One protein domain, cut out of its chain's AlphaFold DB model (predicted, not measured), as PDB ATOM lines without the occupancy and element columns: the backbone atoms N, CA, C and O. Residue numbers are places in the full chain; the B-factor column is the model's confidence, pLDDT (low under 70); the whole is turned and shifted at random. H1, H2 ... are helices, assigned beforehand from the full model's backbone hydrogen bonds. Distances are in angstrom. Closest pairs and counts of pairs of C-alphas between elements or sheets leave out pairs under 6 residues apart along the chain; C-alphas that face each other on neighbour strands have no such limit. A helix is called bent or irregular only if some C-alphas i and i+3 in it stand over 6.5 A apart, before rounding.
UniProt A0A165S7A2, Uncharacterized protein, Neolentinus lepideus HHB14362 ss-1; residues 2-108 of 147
ATOM      1  N   PHE A   2      41.129 -12.703  -4.424       45.78
ATOM      2  CA  PHE A   2      41.515 -13.033  -3.033       45.78
ATOM      3  C   PHE A   2      40.786 -12.258  -1.911       45.78
ATOM      4  O   PHE A   2      40.486 -12.846  -0.878       45.78
ATOM      5  N   LYS A   3      40.412 -10.981  -2.107       52.06
ATOM      6  CA  LYS A   3      39.622 -10.216  -1.113       52.06
ATOM      7  C   LYS A   3      38.205 -10.772  -0.894       52.06
ATOM      8  O   LYS A   3      37.658 -10.653   0.196       52.06
ATOM      9  N   CYS A   4      37.624 -11.419  -1.905       57.59
ATOM     10  CA  CYS A   4      36.241 -11.890  -1.855       57.59
ATOM     11  C   CYS A   4      36.066 -13.084  -0.916       57.59
ATOM     12  O   CYS A   4      35.043 -13.177  -0.258       57.59
ATOM     13  N   ARG A   5      37.073 -13.959  -0.782       62.81
ATOM     14  CA  ARG A   5      36.988 -15.131   0.103       62.81
ATOM     15  C   ARG A   5      36.841 -14.745   1.579       62.81
ATOM     16  O   ARG A   5      36.050 -15.363   2.279       62.81
ATOM     17  N   MET A   6      37.554 -13.708   2.026       65.75
ATOM     18  CA  MET A   6      37.413 -13.166   3.385       65.75
ATOM     19  C   MET A   6      36.050 -12.496   3.598       65.75
ATOM     20  O   MET A   6      35.441 -12.661   4.649       65.75
ATOM     21  N   LEU A   7      35.540 -11.781   2.592       66.56
ATOM     22  CA  LEU A   7      34.211 -11.169   2.669       66.56
ATOM     23  C   LEU A   7      33.105 -12.234   2.690       66.56
ATOM     24  O   LEU A   7      32.210 -12.155   3.520       66.56
ATOM     25  N   PHE A   8      33.200 -13.282   1.871       70.69
ATOM     26  CA  PHE A   8      32.221 -14.371   1.859       70.69
ATOM     27  C   PHE A   8      32.212 -15.203   3.144       70.69
ATOM     28  O   PHE A   8      31.160 -15.701   3.518       70.69
ATOM     29  N   SER A   9      33.328 -15.296   3.878       74.31
ATOM     30  CA  SER A   9      33.317 -15.928   5.207       74.31
ATOM     31  C   SER A   9      32.597 -15.114   6.291       74.31
ATOM     32  O   SER A   9      32.303 -15.662   7.349       74.31
ATOM     33  N   LEU A  10      32.318 -13.826   6.051       80.00
ATOM     34  CA  LEU A  10      31.686 -12.924   7.024       80.00
ATOM     35  C   LEU A  10      30.174 -12.748   6.810       80.00
ATOM     36  O   LEU A  10      29.499 -12.243   7.704       80.00
ATOM     37  N   PHE A  11      29.630 -13.157   5.659       78.25
ATOM     38  CA  PHE A  11      28.216 -12.984   5.319       78.25
ATOM     39  C   PHE A  11      27.510 -14.334   5.112       78.25
ATOM     40  O   PHE A  11      28.108 -15.271   4.588       78.25
ATOM     41  N   PRO A  12      26.227 -14.467   5.499       84.19
ATOM     42  CA  PRO A  12      25.447 -15.673   5.239       84.19
ATOM     43  C   PRO A  12      25.241 -15.900   3.733       84.19
ATOM     44  O   PRO A  12      25.119 -14.945   2.968       84.19
ATOM     45  N   ARG A  13      25.127 -17.174   3.320       78.19
ATOM     46  CA  ARG A  13      25.109 -17.606   1.904       78.19
ATOM     47  C   ARG A  13      24.137 -16.835   1.000       78.19
ATOM     48  O   ARG A  13      24.433 -16.589  -0.160       78.19
ATOM     49  N   PHE A  14      22.983 -16.417   1.520       83.88
ATOM     50  CA  PHE A  14      21.984 -15.684   0.732       83.88
ATOM     51  C   PHE A  14      22.416 -14.254   0.352       83.88
ATOM     52  O   PHE A  14      21.857 -13.684  -0.580       83.88
ATOM     53  N   LEU A  15      23.413 -13.676   1.035       81.62
ATOM     54  CA  LEU A  15      23.996 -12.373   0.697       81.62
ATOM     55  C   LEU A  15      25.201 -12.483  -0.247       81.62
ATOM     56  O   LEU A  15      25.686 -11.453  -0.713       81.62
ATOM     57  N   GLU A  16      25.672 -13.691  -0.574       78.19
ATOM     58  CA  GLU A  16      26.821 -13.891  -1.467       78.19
ATOM     59  C   GLU A  16      26.649 -13.231  -2.850       78.19
ATOM     60  O   GLU A  16      27.585 -12.563  -3.293       78.19
ATOM     61  N   PRO A  17      25.490 -13.299  -3.537       76.12
ATOM     62  CA  PRO A  17      25.340 -12.637  -4.835       76.12
ATOM     63  C   PRO A  17      25.505 -11.114  -4.734       76.12
ATOM     64  O   PRO A  17      26.174 -10.492  -5.557       76.12
ATOM     65  N   LEU A  18      24.947 -10.525  -3.674       78.38
ATOM     66  CA  LEU A  18      24.949  -9.084  -3.440       78.38
ATOM     67  C   LEU A  18      26.354  -8.609  -3.046       78.38
ATOM     68  O   LEU A  18      26.910  -7.697  -3.657       78.38
ATOM     69  N   VAL A  19      26.988  -9.296  -2.092       76.81
ATOM     70  CA  VAL A  19      28.371  -9.025  -1.675       76.81
ATOM     71  C   VAL A  19      29.335  -9.227  -2.843       76.81
ATOM     72  O   VAL A  19      30.241  -8.419  -3.025       76.81
ATOM     73  N   GLY A  20      29.140 -10.248  -3.678       73.06
ATOM     74  CA  GLY A  20      29.937 -10.470  -4.886       73.06
ATOM     75  C   GLY A  20      29.842  -9.307  -5.871       73.06
ATOM     76  O   GLY A  20      30.868  -8.846  -6.376       73.06
ATOM     77  N   GLN A  21      28.637  -8.778  -6.086       69.62
ATOM     78  CA  GLN A  21      28.404  -7.653  -6.988       69.62
ATOM     79  C   GLN A  21      29.017  -6.337  -6.479       69.62
ATOM     80  O   GLN A  21      29.589  -5.598  -7.273       69.62
ATOM     81  N   PHE A  22      28.953  -6.054  -5.174       69.25
ATOM     82  CA  PHE A  22      29.524  -4.825  -4.598       69.25
ATOM     83  C   PHE A  22      31.023  -4.920  -4.289       69.25
ATOM     84  O   PHE A  22      31.721  -3.908  -4.294       69.25
ATOM     85  N   SER A  23      31.542  -6.120  -4.017       66.50
ATOM     86  CA  SER A  23      32.957  -6.322  -3.664       66.50
ATOM     87  C   SER A  23      33.872  -6.526  -4.868       66.50
ATOM     88  O   SER A  23      35.097  -6.464  -4.721       66.50
ATOM     89  N   THR A  24      33.313  -6.784  -6.053       72.44
ATOM     90  CA  THR A  24      34.096  -7.029  -7.263       72.44
ATOM     91  C   THR A  24      33.853  -5.960  -8.316       72.44
ATOM     92  O   THR A  24      32.725  -5.607  -8.629       72.44
ATOM     93  N   SER A  25      34.927  -5.486  -8.945       78.06
ATOM     94  CA  SER A  25      34.839  -4.634 -10.133       78.06
ATOM     95  C   SER A  25      34.608  -5.439 -11.419       78.06
ATOM     96  O   SER A  25      34.704  -4.878 -12.504       78.06
ATOM     97  N   ILE A  26      34.305  -6.744 -11.331       82.00
ATOM     98  CA  ILE A  26      34.273  -7.668 -12.478       82.00
ATOM     99  C   ILE A  26      33.334  -7.159 -13.573       82.00
ATOM    100  O   ILE A  26      33.751  -7.069 -14.723       82.00
ATOM    101  N   SER A  27      32.109  -6.757 -13.228       83.88
ATOM    102  CA  SER A  27      31.151  -6.242 -14.214       83.88
ATOM    103  C   SER A  27      31.663  -4.983 -14.919       83.88
ATOM    104  O   SER A  27      31.546  -4.873 -16.134       83.88
ATOM    105  N   SER A  28      32.304  -4.068 -14.183       87.69
ATOM    106  CA  SER A  28      32.915  -2.864 -14.763       87.69
ATOM    107  C   SER A  28      34.102  -3.203 -15.669       87.69
ATOM    108  O   SER A  28      34.259  -2.593 -16.722       87.69
ATOM    109  N   GLN A  29      34.930  -4.182 -15.287       89.19
ATOM    110  CA  GLN A  29      36.060  -4.631 -16.106       89.19
ATOM    111  C   GLN A  29      35.589  -5.305 -17.395       89.19
ATOM    112  O   GLN A  29      36.209  -5.119 -18.438       89.19
ATOM    113  N   ILE A  30      34.487  -6.054 -17.339       92.31
ATOM    114  CA  ILE A  30      33.884  -6.670 -18.523       92.31
ATOM    115  C   ILE A  30      33.308  -5.598 -19.438       92.31
ATOM    116  O   ILE A  30      33.616  -5.614 -20.621       92.31
ATOM    117  N   GLN A  31      32.569  -4.619 -18.913       93.44
ATOM    118  CA  GLN A  31      32.060  -3.503 -19.720       93.44
ATOM    119  C   GLN A  31      33.188  -2.710 -20.391       93.44
ATOM    120  O   GLN A  31      33.095  -2.377 -21.573       93.44
ATOM    121  N   LEU A  32      34.278  -2.441 -19.665       93.50
ATOM    122  CA  LEU A  32      35.469  -1.822 -20.241       93.50
ATOM    123  C   LEU A  32      36.085  -2.711 -21.328       93.50
ATOM    124  O   LEU A  32      36.404  -2.220 -22.407       93.50
ATOM    125  N   GLY A  33      36.217  -4.011 -21.060       93.75
ATOM    126  CA  GLY A  33      36.699  -4.993 -22.026       93.75
ATOM    127  C   GLY A  33      35.860  -5.006 -23.301       93.75
ATOM    128  O   GLY A  33      36.427  -4.916 -24.381       93.75
ATOM    129  N   MET A  34      34.531  -5.011 -23.183       95.56
ATOM    130  CA  MET A  34      33.608  -4.959 -24.318       95.56
ATOM    131  C   MET A  34      33.805  -3.670 -25.114       95.56
ATOM    132  O   MET A  34      33.943  -3.723 -26.329       95.56
ATOM    133  N   ARG A  35      33.895  -2.518 -24.437       96.38
ATOM    134  CA  ARG A  35      34.134  -1.220 -25.088       96.38
ATOM    135  C   ARG A  35      35.445  -1.192 -25.877       96.38
ATOM    136  O   ARG A  35      35.490  -0.586 -26.941       96.38
ATOM    137  N   LEU A  36      36.504  -1.805 -25.346       94.81
ATOM    138  CA  LEU A  36      37.814  -1.864 -26.000       94.81
ATOM    139  C   LEU A  36      37.864  -2.911 -27.116       94.81
ATOM    140  O   LEU A  36      38.542  -2.702 -28.115       94.81
ATOM    141  N   LEU A  37      37.167  -4.031 -26.938       93.75
ATOM    142  CA  LEU A  37      37.209  -5.164 -27.853       93.75
ATOM    143  C   LEU A  37      36.292  -4.968 -29.061       93.75
ATOM    144  O   LEU A  37      36.658  -5.399 -30.151       93.75
ATOM    145  N   ASN A  38      35.150  -4.300 -28.881       93.88
ATOM    146  CA  ASN A  38      34.159  -4.081 -29.932       93.88
ATOM    147  C   ASN A  38      34.756  -3.546 -31.246       93.88
ATOM    148  O   ASN A  38      34.647  -4.253 -32.241       93.88
ATOM    149  N   PRO A  39      35.477  -2.401 -31.277       95.25
ATOM    150  CA  PRO A  39      36.008  -1.877 -32.539       95.25
ATOM    151  C   PRO A  39      36.986  -2.839 -33.228       95.25
ATOM    152  O   PRO A  39      37.071  -2.869 -34.448       95.25
ATOM    153  N   VAL A  40      37.704  -3.656 -32.454       93.50
ATOM    154  CA  VAL A  40      38.675  -4.618 -32.987       93.50
ATOM    155  C   VAL A  40      37.979  -5.866 -33.544       93.50
ATOM    156  O   VAL A  40      38.493  -6.513 -34.453       93.50
ATOM    157  N   LEU A  41      36.838  -6.263 -32.977       91.56
ATOM    158  CA  LEU A  41      36.024  -7.348 -33.528       91.56
ATOM    159  C   LEU A  41      35.266  -6.891 -34.771       91.56
ATOM    160  O   LEU A  41      35.207  -7.658 -35.729       91.56
ATOM    161  N   ASP A  42      34.759  -5.658 -34.775       92.62
ATOM    162  CA  ASP A  42      34.094  -5.054 -35.932       92.62
ATOM    163  C   ASP A  42      35.052  -5.015 -37.135       92.62
ATOM    164  O   ASP A  42      34.720  -5.531 -38.199       92.62
ATOM    165  N   GLU A  43      36.283  -4.529 -36.937       93.81
ATOM    166  CA  GLU A  43      37.334  -4.517 -37.968       93.81
ATOM    167  C   GLU A  43      37.602  -5.919 -38.541       93.81
ATOM    168  O   GLU A  43      37.654  -6.110 -39.754       93.81
ATOM    169  N   ARG A  44      37.744  -6.935 -37.682       91.50
ATOM    170  CA  ARG A  44      38.004  -8.308 -38.148       91.50
ATOM    171  C   ARG A  44      36.802  -8.941 -38.835       91.50
ATOM    172  O   ARG A  44      36.983  -9.725 -39.760       91.50
ATOM    173  N   THR A  45      35.597  -8.625 -38.380       90.06
ATOM    174  CA  THR A  45      34.371  -9.110 -39.018       90.06
ATOM    175  C   THR A  45      34.267  -8.536 -40.425       90.06
ATOM    176  O   THR A  45      34.048  -9.296 -41.361       90.06
ATOM    177  N   GLN A  46      34.568  -7.246 -40.592       93.12
ATOM    178  CA  GLN A  46      34.613  -6.604 -41.903       93.12
ATOM    179  C   GLN A  46      35.658  -7.245 -42.832       93.12
ATOM    180  O   GLN A  46      35.339  -7.567 -43.969       93.12
ATOM    181  N   ILE A  47      36.877  -7.518 -42.348       93.19
ATOM    182  CA  ILE A  47      37.909  -8.201 -43.157       93.19
ATOM    183  C   ILE A  47      37.430  -9.581 -43.629       93.19
ATOM    184  O   ILE A  47      37.683  -9.963 -44.773       93.19
ATOM    185  N   LEU A  48      36.750 -10.337 -42.762       91.50
ATOM    186  CA  LEU A  48      36.191 -11.637 -43.130       91.50
ATOM    187  C   LEU A  48      35.070 -11.504 -44.163       91.50
ATOM    188  O   LEU A  48      35.011 -12.319 -45.075       91.50
ATOM    189  N   GLU A  49      34.196 -10.508 -44.030       92.25
ATOM    190  CA  GLU A  49      33.130 -10.237 -45.001       92.25
ATOM    191  C   GLU A  49      33.701  -9.851 -46.371       92.25
ATOM    192  O   GLU A  49      33.297 -10.428 -47.380       92.25
ATOM    193  N   ASP A  50      34.697  -8.964 -46.399       94.88
ATOM    194  CA  ASP A  50      35.370  -8.513 -47.625       94.88
ATOM    195  C   ASP A  50      36.175  -9.635 -48.312       94.88
ATOM    196  O   ASP A  50      36.453  -9.562 -49.510       94.88
ATOM    197  N   SER A  51      36.548 -10.676 -47.561       92.88
ATOM    198  CA  SER A  51      37.348 -11.814 -48.039       92.88
ATOM    199  C   SER A  51      36.521 -13.090 -48.252       92.88
ATOM    200  O   SER A  51      37.077 -14.187 -48.214       92.88
ATOM    201  N   ASP A  52      35.196 -12.986 -48.411       92.19
ATOM    202  CA  ASP A  52      34.278 -14.128 -48.596       92.19
ATOM    203  C   ASP A  52      34.391 -15.211 -47.494       92.19
ATOM    204  O   ASP A  52      34.176 -16.408 -47.710       92.19
ATOM    205  N   GLY A  53      34.724 -14.797 -46.271       88.44
ATOM    206  CA  GLY A  53      34.917 -15.678 -45.120       88.44
ATOM    207  C   GLY A  53      36.278 -16.376 -45.064       88.44
ATOM    208  O   GLY A  53      36.420 -17.346 -44.311       88.44
ATOM    209  N   ASP A  54      37.275 -15.914 -45.825       92.12
ATOM    210  CA  ASP A  54      38.640 -16.432 -45.741       92.12
ATOM    211  C   ASP A  54      39.323 -16.030 -44.424       92.12
ATOM    212  O   ASP A  54      39.806 -14.914 -44.234       92.12
ATOM    213  N   TRP A  55      39.426 -16.992 -43.507       89.38
ATOM    214  CA  TRP A  55      40.123 -16.829 -42.231       89.38
ATOM    215  C   TRP A  55      41.621 -16.558 -42.376       89.38
ATOM    216  O   TRP A  55      42.228 -16.049 -41.431       89.38
ATOM    217  N   SER A  56      42.226 -16.876 -43.524       91.88
ATOM    218  CA  SER A  56      43.636 -16.581 -43.784       91.88
ATOM    219  C   SER A  56      43.906 -15.084 -43.985       91.88
ATOM    220  O   SER A  56      45.037 -14.640 -43.779       91.88
ATOM    221  N   ALA A  57      42.865 -14.300 -44.296       92.12
ATOM    222  CA  ALA A  57      42.935 -12.845 -44.403       92.12
ATOM    223  C   ALA A  57      43.059 -12.149 -43.037       92.12
ATOM    224  O   ALA A  57      43.546 -11.019 -42.951       92.12
ATOM    225  N   LEU A  58      42.654 -12.812 -41.945       93.00
ATOM    226  CA  LEU A  58      42.847 -12.278 -40.603       93.00
ATOM    227  C   LEU A  58      44.302 -12.420 -40.152       93.00
ATOM    228  O   LEU A  58      44.966 -13.409 -40.473       93.00
ATOM    229  N   PRO A  59      44.810 -11.497 -39.314       92.00
ATOM    230  CA  PRO A  59      46.153 -11.665 -38.793       92.00
ATOM    231  C   PRO A  59      46.234 -12.945 -37.945       92.00
ATOM    232  O   PRO A  59      45.273 -13.341 -37.279       92.00
ATOM    233  N   ASN A  60      47.395 -13.600 -37.946       92.12
ATOM    234  CA  ASN A  60      47.585 -14.900 -37.301       92.12
ATOM    235  C   ASN A  60      48.039 -14.761 -35.835       92.12
ATOM    236  O   ASN A  60      49.229 -14.758 -35.526       92.12
ATOM    237  N   TYR A  61      47.079 -14.598 -34.929       89.88
ATOM    238  CA  TYR A  61      47.291 -14.391 -33.495       89.88
ATOM    239  C   TYR A  61      46.068 -14.865 -32.713       89.88
ATOM    240  O   TYR A  61      44.999 -15.121 -33.268       89.88
ATOM    241  N   MET A  62      46.232 -14.962 -31.394       91.19
ATOM    242  CA  MET A  62      45.280 -15.588 -30.476       91.19
ATOM    243  C   MET A  62      43.830 -15.096 -30.628       91.19
ATOM    244  O   MET A  62      42.915 -15.896 -30.470       91.19
ATOM    245  N   LEU A  63      43.586 -13.821 -30.951       91.25
ATOM    246  CA  LEU A  63      42.215 -13.316 -31.066       91.25
ATOM    247  C   LEU A  63      41.500 -13.857 -32.314       91.25
ATOM    248  O   LEU A  63      40.344 -14.260 -32.214       91.25
ATOM    249  N   SER A  64      42.193 -13.976 -33.446       92.12
ATOM    250  CA  SER A  64      41.645 -14.621 -34.647       92.12
ATOM    251  C   SER A  64      41.338 -16.100 -34.395       92.12
ATOM    252  O   SER A  64      40.280 -16.588 -34.782       92.12
ATOM    253  N   TRP A  65      42.211 -16.807 -33.666       91.88
ATOM    254  CA  TRP A  65      41.949 -18.194 -33.259       91.88
ATOM    255  C   TRP A  65      40.764 -18.303 -32.296       91.88
ATOM    256  O   TRP A  65      39.960 -19.226 -32.413       91.88
ATOM    257  N   LEU A  66      40.623 -17.352 -31.370       91.25
ATOM    258  CA  LEU A  66      39.499 -17.313 -30.441       91.25
ATOM    259  C   LEU A  66      38.176 -17.097 -31.188       91.25
ATOM    260  O   LEU A  66      37.220 -17.821 -30.921       91.25
ATOM    261  N   MET A  67      38.141 -16.175 -32.154       90.69
ATOM    262  CA  MET A  67      36.980 -15.943 -33.022       90.69
ATOM    263  C   MET A  67      36.601 -17.186 -33.836       90.69
ATOM    264  O   MET A  67      35.427 -17.528 -33.902       90.69
ATOM    265  N   ALA A  68      37.580 -17.900 -34.400       89.94
ATOM    266  CA  ALA A  68      37.329 -19.131 -35.154       89.94
ATOM    267  C   ALA A  68      36.854 -20.304 -34.270       89.94
ATOM    268  O   ALA A  68      36.229 -21.242 -34.759       89.94
ATOM    269  N   SER A  69      37.167 -20.272 -32.971       88.62
ATOM    270  CA  SER A  69      36.842 -21.346 -32.021       88.62
ATOM    271  C   SER A  69      35.440 -21.259 -31.409       88.62
ATOM    272  O   SER A  69      35.041 -22.172 -30.682       88.62
ATOM    273  N   VAL A  70      34.704 -20.171 -31.658       87.06
ATOM    274  CA  VAL A  70      33.367 -19.937 -31.095       87.06
ATOM    275  C   VAL A  70      32.278 -20.007 -32.174       87.06
ATOM    276  O   VAL A  70      32.568 -19.822 -33.357       87.06
ATOM    277  N   PRO A  71      31.013 -20.265 -31.794       86.06
ATOM    278  CA  PRO A  71      29.882 -20.143 -32.710       86.06
ATOM    279  C   PRO A  71      29.782 -18.742 -33.332       86.06
ATOM    280  O   PRO A  71      30.157 -17.748 -32.711       86.06
ATOM    281  N   LYS A  72      29.233 -18.651 -34.550       76.44
ATOM    282  CA  LYS A  72      29.072 -17.371 -35.269       76.44
ATOM    283  C   LYS A  72      28.131 -16.386 -34.560       76.44
ATOM    284  O   LYS A  72      28.223 -15.190 -34.796       76.44
ATOM    285  N   ASP A  73      27.233 -16.889 -33.721       80.69
ATOM    286  CA  ASP A  73      26.253 -16.138 -32.933       80.69
ATOM    287  C   ASP A  73      26.726 -15.838 -31.496       80.69
ATOM    288  O   ASP A  73      25.934 -15.422 -30.647       80.69
ATOM    289  N   GLU A  74      28.015 -16.035 -31.202       87.31
ATOM    290  CA  GLU A  74      28.592 -15.741 -29.889       87.31
ATOM    291  C   GLU A  74      28.486 -14.244 -29.550       87.31
ATOM    292  O   GLU A  74      28.743 -13.359 -30.368       87.31
ATOM    293  N   THR A  75      28.125 -13.943 -28.301       88.94
ATOM    294  CA  THR A  75      27.912 -12.554 -27.880       88.94
ATOM    295  C   THR A  75      29.229 -11.830 -27.596       88.94
ATOM    296  O   THR A  75      30.208 -12.430 -27.139       88.94
ATOM    297  N   LEU A  76      29.234 -10.501 -27.761       88.56
ATOM    298  CA  LEU A  76      30.366  -9.650 -27.373       88.56
ATOM    299  C   LEU A  76      30.753  -9.835 -25.894       88.56
ATOM    300  O   LEU A  76      31.940  -9.818 -25.567       88.56
ATOM    301  N   ASP A  77      29.777 -10.033 -25.000       90.88
ATOM    302  CA  ASP A  77      30.033 -10.296 -23.577       90.88
ATOM    303  C   ASP A  77      30.774 -11.627 -23.390       90.88
ATOM    304  O   ASP A  77      31.834 -11.645 -22.755       90.88
ATOM    305  N   THR A  78      30.299 -12.721 -23.998       90.50
ATOM    306  CA  THR A  78      30.979 -14.020 -23.895       90.50
ATOM    307  C   THR A  78      32.388 -13.956 -24.479       90.50
ATOM    308  O   THR A  78      33.343 -14.408 -23.839       90.50
ATOM    309  N   MET A  79      32.543 -13.362 -25.666       91.00
ATOM    310  CA  MET A  79      33.841 -13.190 -26.322       91.00
ATOM    311  C   MET A  79      34.808 -12.397 -25.433       91.00
ATOM    312  O   MET A  79      35.944 -12.819 -25.194       91.00
ATOM    313  N   THR A  80      34.330 -11.297 -24.848       92.44
ATOM    314  CA  THR A  80      35.107 -10.477 -23.911       92.44
ATOM    315  C   THR A  80      35.519 -11.278 -22.681       92.44
ATOM    316  O   THR A  80      36.680 -11.226 -22.275       92.44
ATOM    317  N   ARG A  81      34.607 -12.052 -22.083       92.12
ATOM    318  CA  ARG A  81      34.918 -12.889 -20.913       92.12
ATOM    319  C   ARG A  81      35.975 -13.940 -21.223       92.12
ATOM    320  O   ARG A  81      36.867 -14.145 -20.403       92.12
ATOM    321  N   ARG A  82      35.903 -14.582 -22.393       91.50
ATOM    322  CA  ARG A  82      36.913 -15.554 -22.836       91.50
ATOM    323  C   ARG A  82      38.279 -14.888 -22.984       91.50
ATOM    324  O   ARG A  82      39.249 -15.375 -22.410       91.50
ATOM    325  N   LEU A  83      38.339 -13.744 -23.667       92.06
ATOM    326  CA  LEU A  83      39.575 -12.979 -23.836       92.06
ATOM    327  C   LEU A  83      40.168 -12.533 -22.490       92.06
ATOM    328  O   LEU A  83      41.363 -12.698 -22.245       92.06
ATOM    329  N   LEU A  84      39.333 -12.009 -21.589       91.75
ATOM    330  CA  LEU A  84      39.752 -11.646 -20.234       91.75
ATOM    331  C   LEU A  84      40.267 -12.863 -19.457       91.75
ATOM    332  O   LEU A  84      41.259 -12.744 -18.743       91.75
ATOM    333  N   GLY A  85      39.641 -14.031 -19.620       90.75
ATOM    334  CA  GLY A  85      40.107 -15.288 -19.040       90.75
ATOM    335  C   GLY A  85      41.510 -15.673 -19.514       90.75
ATOM    336  O   GLY A  85      42.364 -15.993 -18.685       90.75
ATOM    337  N   VAL A  86      41.780 -15.565 -20.820       90.94
ATOM    338  CA  VAL A  86      43.121 -15.815 -21.375       90.94
ATOM    339  C   VAL A  86      44.143 -14.821 -20.816       90.94
ATOM    340  O   VAL A  86      45.213 -15.235 -20.374       90.94
ATOM    341  N   ASN A  87      43.800 -13.533 -20.738       90.44
ATOM    342  CA  ASN A  87      44.677 -12.517 -20.143       90.44
ATOM    343  C   ASN A  87      44.984 -12.800 -18.667       90.44
ATOM    344  O   ASN A  87      46.130 -12.674 -18.239       90.44
ATOM    345  N   VAL A  88      43.983 -13.210 -17.883       89.56
ATOM    346  CA  VAL A  88      44.169 -13.600 -16.477       89.56
ATOM    347  C   VAL A  88      45.137 -14.776 -16.377       89.56
ATOM    348  O   VAL A  88      46.076 -14.709 -15.585       89.56
ATOM    349  N   ALA A  89      44.948 -15.817 -17.192       89.19
ATOM    350  CA  ALA A  89      45.822 -16.987 -17.204       89.19
ATOM    351  C   ALA A  89      47.267 -16.640 -17.606       89.19
ATOM    352  O   ALA A  89      48.207 -17.154 -17.000       89.19
ATOM    353  N   ALA A  90      47.441 -15.744 -18.582       89.75
ATOM    354  CA  ALA A  90      48.750 -15.329 -19.077       89.75
ATOM    355  C   ALA A  90      49.505 -14.420 -18.091       89.75
ATOM    356  O   ALA A  90      50.710 -14.568 -17.918       89.75
ATOM    357  N   ILE A  91      48.819 -13.478 -17.436       91.88
ATOM    358  CA  ILE A  91      49.479 -12.437 -16.631       91.88
ATOM    359  C   ILE A  91      49.730 -12.902 -15.193       91.88
ATOM    360  O   ILE A  91      50.787 -12.615 -14.630       91.88
ATOM    361  N   HIS A  92      48.773 -13.600 -14.570       88.38
ATOM    362  CA  HIS A  92      48.844 -13.855 -13.127       88.38
ATOM    363  C   HIS A  92      49.997 -14.770 -12.723       88.38
ATOM    364  O   HIS A  92      50.656 -14.503 -11.719       88.38
ATOM    365  N   THR A  93      50.227 -15.842 -13.476       89.50
ATOM    366  CA  THR A  93      51.287 -16.814 -13.178       89.50
ATOM    367  C   THR A  93      52.661 -16.169 -13.326       89.50
ATOM    368  O   THR A  93      53.461 -16.234 -12.397       89.50
ATOM    369  N   ILE A  94      52.888 -15.436 -14.423       92.75
ATOM    370  CA  ILE A  94      54.137 -14.706 -14.680       92.75
ATOM    371  C   ILE A  94      54.401 -13.673 -13.580       92.75
ATOM    372  O   ILE A  94      55.489 -13.651 -13.009       92.75
ATOM    373  N   ALA A  95      53.408 -12.844 -13.237       93.56
ATOM    374  CA  ALA A  95      53.564 -11.815 -12.207       93.56
ATOM    375  C   ALA A  95      53.886 -12.412 -10.827       93.56
ATOM    376  O   ALA A  95      54.681 -11.842 -10.076       93.56
ATOM    377  N   HIS A  96      53.286 -13.560 -10.497       91.06
ATOM    378  CA  HIS A  96      53.538 -14.274  -9.248       91.06
ATOM    379  C   HIS A  96      54.963 -14.834  -9.196       91.06
ATOM    380  O   HIS A  96      55.688 -14.540  -8.245       91.06
ATOM    381  N   THR A  97      55.385 -15.571 -10.227       92.88
ATOM    382  CA  THR A  97      56.749 -16.110 -10.325       92.88
ATOM    383  C   THR A  97      57.787 -14.995 -10.315       92.88
ATOM    384  O   THR A  97      58.756 -15.072  -9.569       92.88
ATOM    385  N   PHE A  98      57.560 -13.917 -11.067       94.75
ATOM    386  CA  PHE A  98      58.468 -12.772 -11.117       94.75
ATOM    387  C   PHE A  98      58.622 -12.100  -9.749       94.75
ATOM    388  O   PHE A  98      59.736 -11.895  -9.271       94.75
ATOM    389  N   SER A  99      57.499 -11.811  -9.086       95.50
ATOM    390  CA  SER A  99      57.501 -11.170  -7.768       95.50
ATOM    391  C   SER A  99      58.200 -12.047  -6.727       95.50
ATOM    392  O   SER A  99      59.031 -11.561  -5.964       95.50
ATOM    393  N   ARG A 100      57.907 -13.354  -6.716       94.94
ATOM    394  CA  ARG A 100      58.583 -14.318  -5.836       94.94
ATOM    395  C   ARG A 100      60.072 -14.398  -6.137       94.94
ATOM    396  O   ARG A 100      60.859 -14.372  -5.201       94.94
ATOM    397  N   GLY A 101      60.454 -14.416  -7.411       95.81
ATOM    398  CA  GLY A 101      61.852 -14.449  -7.834       95.81
ATOM    399  C   GLY A 101      62.633 -13.267  -7.275       95.81
ATOM    400  O   GLY A 101      63.677 -13.462  -6.660       95.81
ATOM    401  N   ILE A 102      62.082 -12.054  -7.371       95.81
ATOM    402  CA  ILE A 102      62.701 -10.861  -6.774       95.81
ATOM    403  C   ILE A 102      62.861 -11.016  -5.258       95.81
ATOM    404  O   ILE A 102      63.928 -10.711  -4.728       95.81
ATOM    405  N   PHE A 103      61.837 -11.504  -4.549       96.44
ATOM    406  CA  PHE A 103      61.941 -11.710  -3.103       96.44
ATOM    407  C   PHE A 103      62.997 -12.758  -2.729       96.44
ATOM    408  O   PHE A 103      63.745 -12.538  -1.780       96.44
ATOM    409  N   TYR A 104      63.106 -13.860  -3.477       96.00
ATOM    410  CA  TYR A 104      64.148 -14.864  -3.252       96.00
ATOM    411  C   TYR A 104      65.550 -14.299  -3.496       96.00
ATOM    412  O   TYR A 104      66.424 -14.492  -2.655       96.00
ATOM    413  N   LEU A 105      65.757 -13.541  -4.579       96.12
ATOM    414  CA  LEU A 105      67.045 -12.890  -4.854       96.12
ATOM    415  C   LEU A 105      67.402 -11.834  -3.801       96.12
ATOM    416  O   LEU A 105      68.570 -11.675  -3.460       96.12
ATOM    417  N   ALA A 106      66.407 -11.133  -3.252       96.06
ATOM    418  CA  ALA A 106      66.633 -10.171  -2.178       96.06
ATOM    419  C   ALA A 106      67.148 -10.839  -0.889       96.06
ATOM    420  O   ALA A 106      67.908 -10.214  -0.152       96.06
ATOM    421  N   VAL A 107      66.752 -12.091  -0.630       96.19
ATOM    422  CA  VAL A 107      67.192 -12.877   0.534       96.19
ATOM    423  C   VAL A 107      68.507 -13.611   0.258       96.19
ATOM    424  O   VAL A 107      69.387 -13.622   1.115       96.19
ATOM    425  N   ILE A 108      68.654 -14.217  -0.922       94.62
ATOM    426  CA  ILE A 108      69.804 -15.050  -1.304       94.62
ATOM    427  C   ILE A 108      70.616 -14.319  -2.376       94.62
ATOM    428  O   ILE A 108      70.582 -14.650  -3.562       94.62
TER     429      ILE A 108
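This is residues 2 to 108 of the 147 residues of an uncharacterized protein of Neolentinus lepideus HHB14362 ss-1 (UniProt A0A165S7A2). Two long bent helices, H3 and H5, meet where arm H5a crosses arm H3a, and residues 87 to 108, mostly the far part of H5, stick out as a free arm. The small hairpin of H1 and H2 sits beyond the start of H3; H4 packs on H5a, near H3b. The printed part has 107 residues, five named helices in the order H1 to H5 and no named strand, and is all helix. It is only just loose, close to extended, with a radius of gyration of the C-alphas of 19.3 A, and flat, spanning 54 by 47 by 20 A.

H1, residues 2 to 8, begins at C-alpha 2 (41.515, -13.033, -3.033). H2, residues 13 to 23, is irregular: C-alphas 14 and 17 are 7.2 A apart. H3, residues 26 to 50, was assigned as one helix by its hydrogen bonds but is bent, C-alphas 36 and 39 being 6.8 A apart; its arms are H3a, residues 26 to 36, 15.1 A, and H3b, residues 39 to 50, 16.5 A. H4 is residues 62 to 68. H5, residues 76 to 107, likewise one helix by its hydrogen bonds, is bent, with C-alphas 90 and 93 6.6 A apart; its arms are H5a, residues 76 to 90, 21.0 A, and H5b, residues 93 to 107, 21.4 A, ending at C-alpha 107 (67.192, -12.877, 0.534).

H1 and H2 touch as a helical hairpin, closest at the C-alphas of Phe 8 and Glu 16, 6.4 A. H3a touches H5a about perpendicular, 75 degrees, closest at C-alphas 34 and 80, 5.7 A. H4 and H5a, a helical hairpin, only just touch, with 3 pairs of C-alphas within 8 A, through residues 79 to 83 of H5a alone; the closest are C-alphas 63 and 83, 7.7 A. H3b and H4 are near each other. H5b touches no helix. Every O i to N i+4 pair is within hydrogen-bond range in H3a, H3b, H4, H5a and H5b; H1 has 2 of 3 and H2 5 of 7.

The C-alphas farthest apart, of Asp 52 and Ile 108, are 59.2 A apart. The printed part has no cut, and the link H3 to H4 is long, 11 residues. Residues 2 to 7 and 21 to 23 are under pLDDT 70.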